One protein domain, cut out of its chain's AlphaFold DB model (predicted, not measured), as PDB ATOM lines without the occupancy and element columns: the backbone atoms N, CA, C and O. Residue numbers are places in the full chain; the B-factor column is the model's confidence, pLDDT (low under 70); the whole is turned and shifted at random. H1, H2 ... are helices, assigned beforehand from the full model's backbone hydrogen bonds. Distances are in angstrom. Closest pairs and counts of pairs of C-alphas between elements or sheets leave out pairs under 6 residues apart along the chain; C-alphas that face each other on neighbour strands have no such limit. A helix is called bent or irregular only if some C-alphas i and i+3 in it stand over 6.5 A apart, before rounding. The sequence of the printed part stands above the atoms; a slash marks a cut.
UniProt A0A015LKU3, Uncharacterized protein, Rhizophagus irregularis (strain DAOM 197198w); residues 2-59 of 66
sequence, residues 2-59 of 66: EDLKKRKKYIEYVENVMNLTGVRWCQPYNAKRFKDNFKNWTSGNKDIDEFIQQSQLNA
ATOM      1  N   GLU A   2      36.160  98.252  14.219       74.25
ATOM      2  CA  GLU A   2      34.718  98.494  14.443       74.25
ATOM      3  C   GLU A   2      33.817  97.304  14.073       74.25
ATOM      4  O   GLU A   2      32.940  96.907  14.836       74.25
ATOM      5  N   ASP A   3      34.093  96.669  12.934       85.81
ATOM      6  CA  ASP A   3      33.280  95.559  12.428       85.81
ATOM      7  C   ASP A   3      33.423  94.277  13.274       85.81
ATOM      8  O   ASP A   3      32.473  93.523  13.478       85.81
ATOM      9  N   LEU A   4      34.597  94.082  13.884       87.00
ATOM     10  CA  LEU A   4      34.851  93.003  14.844       87.00
ATOM     11  C   LEU A   4      34.120  93.240  16.170       87.00
ATOM     12  O   LEU A   4      33.585  92.294  16.744       87.00
ATOM     13  N   LYS A   5      34.052  94.493  16.640       90.62
ATOM     14  CA  LYS A   5      33.244  94.858  17.816       90.62
ATOM     15  C   LYS A   5      31.756  94.633  17.544       90.62
ATOM     16  O   LYS A   5      31.059  94.066  18.380       90.62
ATOM     17  N   LYS A   6      31.288  94.999  16.346       86.88
ATOM     18  CA  LYS A   6      29.902  94.790  15.909       86.88
ATOM     19  C   LYS A   6      29.549  93.303  15.800       86.88
ATOM     20  O   LYS A   6      28.507  92.898  16.308       86.88
ATOM     21  N   ARG A   7      30.435  92.480  15.224       84.94
ATOM     22  CA  ARG A   7      30.277  91.015  15.171       84.94
ATOM     23  C   ARG A   7      30.264  90.373  16.555       84.94
ATOM     24  O   ARG A   7      29.393  89.553  16.805       84.94
ATOM     25  N   LYS A   8      31.167  90.763  17.461       87.88
ATOM     26  CA  LYS A   8      31.177  90.244  18.841       87.88
ATOM     27  C   LYS A   8      29.886  90.573  19.587       87.88
ATOM     28  O   LYS A   8      29.286  89.678  20.161       87.88
ATOM     29  N   LYS A   9      29.409  91.817  19.482       88.69
ATOM     30  CA  LYS A   9      28.131  92.242  20.073       88.69
ATOM     31  C   LYS A   9      26.935  91.468  19.503       88.69
ATOM     32  O   LYS A   9      25.993  91.166  20.223       88.69
ATOM     33  N   TYR A  10      26.969  91.146  18.209       79.94
ATOM     34  CA  TYR A  10      25.937  90.332  17.567       79.94
ATOM     35  C   TYR A  10      25.968  88.872  18.041       79.94
ATOM     36  O   TYR A  10      24.915  88.313  18.322       79.94
ATOM     37  N   ILE A  11      27.155  88.276  18.176       79.69
ATOM     38  CA  ILE A  11      27.324  86.910  18.694       79.69
ATOM     39  C   ILE A  11      26.839  86.824  20.144       79.69
ATOM     40  O   ILE A  11      26.012  85.975  20.445       79.69
ATOM     41  N   GLU A  12      27.244  87.765  20.997       82.19
ATOM     42  CA  GLU A  12      26.791  87.851  22.390       82.19
ATOM     43  C   GLU A  12      25.263  88.016  22.491       82.19
ATOM     44  O   GLU A  12      24.612  87.395  23.329       82.19
ATOM     45  N   TYR A  13      24.658  88.821  21.612       79.75
ATOM     46  CA  TYR A  13      23.203  88.943  21.520       79.75
ATOM     47  C   TYR A  13      22.545  87.611  21.138       79.75
ATOM     48  O   TYR A  13      21.577  87.205  21.774       79.75
ATOM     49  N   VAL A  14      23.075  86.915  20.130       73.75
ATOM     50  CA  VAL A  14      22.547  85.619  19.678       73.75
ATOM     51  C   VAL A  14      22.693  84.550  20.760       73.75
ATOM     52  O   VAL A  14      21.745  83.808  21.001       73.75
ATOM     53  N   GLU A  15      23.834  84.491  21.444       70.25
ATOM     54  CA  GLU A  15      24.096  83.545  22.534       70.25
ATOM     55  C   GLU A  15      23.178  83.793  23.733       70.25
ATOM     56  O   GLU A  15      22.593  82.849  24.260       70.25
ATOM     57  N   ASN A  16      22.968  85.054  24.121       68.69
ATOM     58  CA  ASN A  16      22.011  85.402  25.172       68.69
ATOM     59  C   ASN A  16      20.573  85.061  24.771       68.69
ATOM     60  O   ASN A  16      19.829  84.505  25.578       68.69
ATOM     61  N   VAL A  17      20.183  85.342  23.524       66.38
ATOM     62  CA  VAL A  17      18.861  84.963  23.009       66.38
ATOM     63  C   VAL A  17      18.697  83.445  23.057       66.38
ATOM     64  O   VAL A  17      17.705  82.985  23.604       66.38
ATOM     65  N   MET A  18      19.671  82.667  22.575       61.84
ATOM     66  CA  MET A  18      19.588  81.201  22.560       61.84
ATOM     67  C   MET A  18      19.627  80.565  23.957       61.84
ATOM     68  O   MET A  18      18.933  79.577  24.179       61.84
ATOM     69  N   ASN A  19      20.394  81.119  24.901       60.00
ATOM     70  CA  ASN A  19      20.473  80.593  26.268       60.00
ATOM     71  C   ASN A  19      19.227  80.917  27.107       60.00
ATOM     72  O   ASN A  19      18.880  80.150  28.005       60.00
ATOM     73  N   LEU A  20      18.531  82.022  26.821       57.28
ATOM     74  CA  LEU A  20      17.305  82.406  27.533       57.28
ATOM     75  C   LEU A  20      16.062  81.702  26.994       57.28
ATOM     76  O   LEU A  20      15.096  81.511  27.731       57.28
ATOM     77  N   THR A  21      16.071  81.300  25.727       54.66
ATOM     78  CA  THR A  21      14.917  80.687  25.085       54.66
ATOM     79  C   THR A  21      15.107  79.180  25.041       54.66
ATOM     80  O   THR A  21      15.821  78.672  24.184       54.66
ATOM     81  N   GLY A  22      14.496  78.453  25.984       61.12
ATOM     82  CA  GLY A  22      14.645  76.995  26.076       61.12
ATOM     83  C   GLY A  22      14.525  76.341  24.698       61.12
ATOM     84  O   GLY A  22      13.490  76.535  24.073       61.12
ATOM     85  N   VAL A  23      15.601  75.657  24.270       61.16
ATOM     86  CA  VAL A  23      15.991  74.911  23.034       61.16
ATOM     87  C   VAL A  23      15.100  74.968  21.765       61.16
ATOM     88  O   VAL A  23      15.590  74.776  20.658       61.16
ATOM     89  N   ARG A  24      13.794  75.212  21.877       68.00
ATOM     90  CA  ARG A  24      12.784  75.276  20.810       68.00
ATOM     91  C   ARG A  24      12.051  76.616  20.689       68.00
ATOM     92  O   ARG A  24      11.208  76.758  19.806       68.00
ATOM     93  N   TRP A  25      12.313  77.585  21.562       77.44
ATOM     94  CA  TRP A  25      11.748  78.930  21.449       77.44
ATOM     95  C   TRP A  25      12.810  79.889  20.915       77.44
ATOM     96  O   TRP A  25      13.966  79.754  21.267       77.44
ATOM     97  N   CYS A  26      12.450  80.846  20.063       81.69
ATOM     98  CA  CYS A  26      13.318  81.964  19.695       81.69
ATOM     99  C   CYS A  26      12.460  83.224  19.755       81.69
ATOM    100  O   CYS A  26      11.573  83.414  18.918       81.69
ATOM    101  N   GLN A  27      12.674  84.057  20.774       84.06
ATOM    102  CA  GLN A  27      11.790  85.185  21.066       84.06
ATOM    103  C   GLN A  27      11.689  86.165  19.884       84.06
ATOM    104  O   GLN A  27      10.562  86.452  19.487       84.06
ATOM    105  N   PRO A  28      12.786  86.636  19.252       83.56
ATOM    106  CA  PRO A  28      12.673  87.571  18.130       83.56
ATOM    107  C   PRO A  28      11.882  86.998  16.946       83.56
ATOM    108  O   PRO A  28      11.077  87.699  16.330       83.56
ATOM    109  N   TYR A  29      12.083  85.712  16.643       85.81
ATOM    110  CA  TYR A  29      11.393  85.038  15.545       85.81
ATOM    111  C   TYR A  29       9.899  84.863  15.838       85.81
ATOM    112  O   TYR A  29       9.055  85.207  15.009       85.81
ATOM    113  N   ASN A  30       9.561  84.388  17.039       87.44
ATOM    114  CA  ASN A  30       8.172  84.201  17.448       87.44
ATOM    115  C   ASN A  30       7.440  85.538  17.602       87.44
ATOM    116  O   ASN A  30       6.322  85.662  17.116       87.44
ATOM    117  N   ALA A  31       8.083  86.570  18.156       90.00
ATOM    118  CA  ALA A  31       7.521  87.917  18.231       90.00
ATOM    119  C   ALA A  31       7.174  88.469  16.840       90.00
ATOM    120  O   ALA A  31       6.101  89.042  16.657       90.00
ATOM    121  N   LYS A  32       8.039  88.255  15.836       91.44
ATOM    122  CA  LYS A  32       7.731  88.613  14.442       91.44
ATOM    123  C   LYS A  32       6.517  87.837  13.919       91.44
ATOM    124  O   LYS A  32       5.580  88.451  13.420       91.44
ATOM    125  N   ARG A  33       6.504  86.510  14.094       92.12
ATOM    126  CA  ARG A  33       5.388  85.642  13.681       92.12
ATOM    127  C   ARG A  33       4.057  86.059  14.319       92.12
ATOM    128  O   ARG A  33       3.031  86.032  13.650       92.12
ATOM    129  N   PHE A  34       4.064  86.450  15.593       94.44
ATOM    130  CA  PHE A  34       2.870  86.931  16.285       94.44
ATOM    131  C   PHE A  34       2.358  88.248  15.706       94.44
ATOM    132  O   PHE A  34       1.178  88.327  15.373       94.44
ATOM    133  N   LYS A  35       3.240  89.231  15.473       95.12
ATOM    134  CA  LYS A  35       2.857  90.498  14.821       95.12
ATOM    135  C   LYS A  35       2.185  90.277  13.470       95.12
ATOM    136  O   LYS A  35       1.164  90.901  13.191       95.12
ATOM    137  N   ASP A  36       2.723  89.365  12.663       95.75
ATOM    138  CA  ASP A  36       2.156  89.043  11.351       95.75
ATOM    139  C   ASP A  36       0.761  88.399  11.456       95.75
ATOM    140  O   ASP A  36      -0.042  88.538  10.532       95.75
ATOM    141  N   ASN A  37       0.447  87.742  12.577       95.12
ATOM    142  CA  ASN A  37      -0.838  87.090  12.826       95.12
ATOM    143  C   ASN A  37      -1.880  87.994  13.497       95.12
ATOM    144  O   ASN A  37      -3.069  87.746  13.313       95.12
ATOM    145  N   PHE A  38      -1.482  89.044  14.225       94.69
ATOM    146  CA  PHE A  38      -2.424  89.939  14.922       94.69
ATOM    147  C   PHE A  38      -3.426  90.612  13.981       94.69
ATOM    148  O   PHE A  38      -4.555  90.879  14.364       94.69
ATOM    149  N   LYS A  39      -3.049  90.837  12.719       92.81
ATOM    150  CA  LYS A  39      -3.961  91.382  11.700       92.81
ATOM    151  C   LYS A  39      -5.045  90.395  11.241       92.81
ATOM    152  O   LYS A  39      -6.020  90.818  10.631       92.81
ATOM    153  N   ASN A  40      -4.857  89.096  11.486       94.94
ATOM    154  CA  ASN A  40      -5.743  88.032  11.007       94.94
ATOM    155  C   ASN A  40      -6.750  87.574  12.072       94.94
ATOM    156  O   ASN A  40      -7.631  86.775  11.762       94.94
ATOM    157  N   TRP A  41      -6.607  88.023  13.320       94.38
ATOM    158  CA  TRP A  41      -7.467  87.598  14.417       94.38
ATOM    159  C   TRP A  41      -7.623  88.695  15.471       94.38
ATOM    160  O   TRP A  41      -6.651  89.327  15.874       94.38
ATOM    161  N   THR A  42      -8.854  88.866  15.941       94.69
ATOM    162  CA  THR A  42      -9.237  89.701  17.084       94.69
ATOM    163  C   THR A  42     -10.304  88.948  17.870       94.69
ATOM    164  O   THR A  42     -11.127  88.242  17.279       94.69
ATOM    165  N   SER A  43     -10.311  89.093  19.193       96.00
ATOM    166  CA  SER A  43     -11.405  88.594  20.035       96.00
ATOM    167  C   SER A  43     -12.665  89.471  19.968       96.00
ATOM    168  O   SER A  43     -13.701  89.095  20.513       96.00
ATOM    169  N   GLY A  44     -12.583  90.650  19.336       96.50
ATOM    170  CA  GLY A  44     -13.607  91.695  19.396       96.50
ATOM    171  C   GLY A  44     -13.546  92.543  20.673       96.50
ATOM    172  O   GLY A  44     -14.308  93.499  20.801       96.50
ATOM    173  N   ASN A  45     -12.633  92.233  21.600       98.25
ATOM    174  CA  ASN A  45     -12.376  93.010  22.807       98.25
ATOM    175  C   ASN A  45     -10.942  93.554  22.785       98.25
ATOM    176  O   ASN A  45      -9.969  92.802  22.858       98.25
ATOM    177  N   LYS A  46     -10.826  94.882  22.718       97.06
ATOM    178  CA  LYS A  46      -9.541  95.573  22.590       97.06
ATOM    179  C   LYS A  46      -8.602  95.319  23.774       97.06
ATOM    180  O   LYS A  46      -7.419  95.086  23.553       97.06
ATOM    181  N   ASP A  47      -9.119  95.328  24.999       97.94
ATOM    182  CA  ASP A  47      -8.298  95.169  26.205       97.94
ATOM    183  C   ASP A  47      -7.731  93.744  26.298       97.94
ATOM    184  O   ASP A  47      -6.563  93.540  26.639       97.94
ATOM    185  N   ILE A  48      -8.545  92.748  25.929       97.25
ATOM    186  CA  ILE A  48      -8.118  91.345  25.850       97.25
ATOM    187  C   ILE A  48      -7.071  91.168  24.747       97.25
ATOM    188  O   ILE A  48      -6.051  90.511  24.966       97.25
ATOM    189  N   ASP A  49      -7.289  91.769  23.578       97.31
ATOM    190  CA  ASP A  49      -6.347  91.689  22.466       97.31
ATOM    191  C   ASP A  49      -4.996  92.325  22.828       97.31
ATOM    192  O   ASP A  49      -3.956  91.705  22.608       97.31
ATOM    193  N   GLU A  50      -4.986  93.514  23.441       97.44
ATOM    194  CA  GLU A  50      -3.756  94.169  23.905       97.44
ATOM    195  C   GLU A  50      -3.006  93.304  24.926       97.44
ATOM    196  O   GLU A  50      -1.792  93.104  24.798       97.44
ATOM    197  N   PHE A  51      -3.720  92.719  25.893       96.75
ATOM    198  CA  PHE A  51      -3.130  91.819  26.883       96.75
ATOM    199  C   PHE A  51      -2.484  90.580  26.241       96.75
ATOM    200  O   PHE A  51      -1.343  90.223  26.570       96.75
ATOM    201  N   ILE A  52      -3.177  89.933  25.299       96.06
ATOM    202  CA  ILE A  52      -2.668  88.750  24.588       96.06
ATOM    203  C   ILE A  52      -1.443  89.116  23.744       96.06
ATOM    204  O   ILE A  52      -0.425  88.421  23.809       96.06
ATOM    205  N   GLN A  53      -1.508  90.215  22.986       95.88
ATOM    206  CA  GLN A  53      -0.411  90.663  22.128       95.88
ATOM    207  C   GLN A  53       0.848  90.966  22.947       95.88
ATOM    208  O   GLN A  53       1.928  90.468  22.617       95.88
ATOM    209  N   GLN A  54       0.719  91.715  24.047       96.12
ATOM    210  CA  GLN A  54       1.842  92.013  24.942       96.12
ATOM    211  C   GLN A  54       2.432  90.742  25.561       96.12
ATOM    212  O   GLN A  54       3.654  90.595  25.628       96.12
ATOM    213  N   SER A  55       1.585  89.791  25.960       93.69
ATOM    214  CA  SER A  55       2.037  88.517  26.526       93.69
ATOM    215  C   SER A  55       2.822  87.678  25.509       93.69
ATOM    216  O   SER A  55       3.898  87.171  25.822       93.69
ATOM    217  N   GLN A  56       2.330  87.565  24.270       92.69
ATOM    218  CA  GLN A  56       2.974  86.780  23.209       92.69
ATOM    219  C   GLN A  56       4.280  87.413  22.702       92.69
ATOM    220  O   GLN A  56       5.237  86.693  22.416       92.69
ATOM    221  N   LEU A  57       4.357  88.747  22.631       92.69
ATOM    222  CA  LEU A  57       5.574  89.467  22.232       92.69
ATOM    223  C   LEU A  57       6.715  89.318  23.247       92.69
ATOM    224  O   LEU A  57       7.883  89.250  22.860       92.69
ATOM    225  N   ASN A  58       6.377  89.251  24.534       89.50
ATOM    226  CA  ASN A  58       7.348  89.159  25.624       89.50
ATOM    227  C   ASN A  58       7.639  87.714  26.063       89.50
ATOM    228  O   ASN A  58       8.458  87.495  26.955       89.50
ATOM    229  N   ALA A  59       7.003  86.718  25.443       87.25
ATOM    230  CA  ALA A  59       7.221  85.319  25.775       87.25
ATOM    231  C   ALA A  59       8.666  84.889  25.465       87.25
ATOM    232  O   ALA A  59       9.155  85.033  24.342       87.25
TER     233      ALA A  59
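Overview. This is residues 2 to 59 of the 66 residues of an uncharacterized protein of Rhizophagus irregularis (strain DAOM 197198w) (UniProt A0A015LKU3). Start at the first printed residues and you find a long helical arm, H1, which turns a corner into a loose helical hairpin of H2 and H3. Residues 2 to 13 of H1 stick out freely, and H3 packs on H2 with residues 53 to 57 alone. The printed part has 58 residues with three named helices, in the order H1, H2, H3, and no named strand; the class is all helix. It is only just loose, close to extended, with a radius of gyration of the C-alphas of 15.4 A, and spans 48 by 24 by 16 A.

Arrangement. Look first at H1, residues 2 to 20, and H2, residues 27 to 38: they are close but not clearly touching, with the C-alphas of Val 17 and Gln 27 closest at 7.3 A. Their lines stand at 74 degrees, about perpendicular. Go on to H3, residues 46 to 57, which forms a helical hairpin with H2. They touch, the closest C-alphas being those of Ala 31 and Leu 57 at 4.7 A. They run opposite ways at a shallow tilt of 27 degrees. H1 and H3 are apart. In H1, H2 and H3 every O i to N i+4 pair is within hydrogen-bond range.

Along the chain. Find C-alpha 2 at (34.718, 98.494, 14.443); from there H1 runs 27.1 A to C-alpha 20. H2 begins at C-alpha 27, at (11.790, 85.185, 21.066), and covers 16.2 A. H3 covers 16.3 A and ends at C-alpha 57, at (5.574, 89.467, 22.232).

Size, cuts and confidence. The two C-alphas farthest apart, those of Glu 2 and Gly 44, lie 49.1 A from each other. The printed part has no cut, and both links are short. Read the B-factor column at residues 16 to 24, where pLDDT is under 70; the mean of the printed part is 85.4.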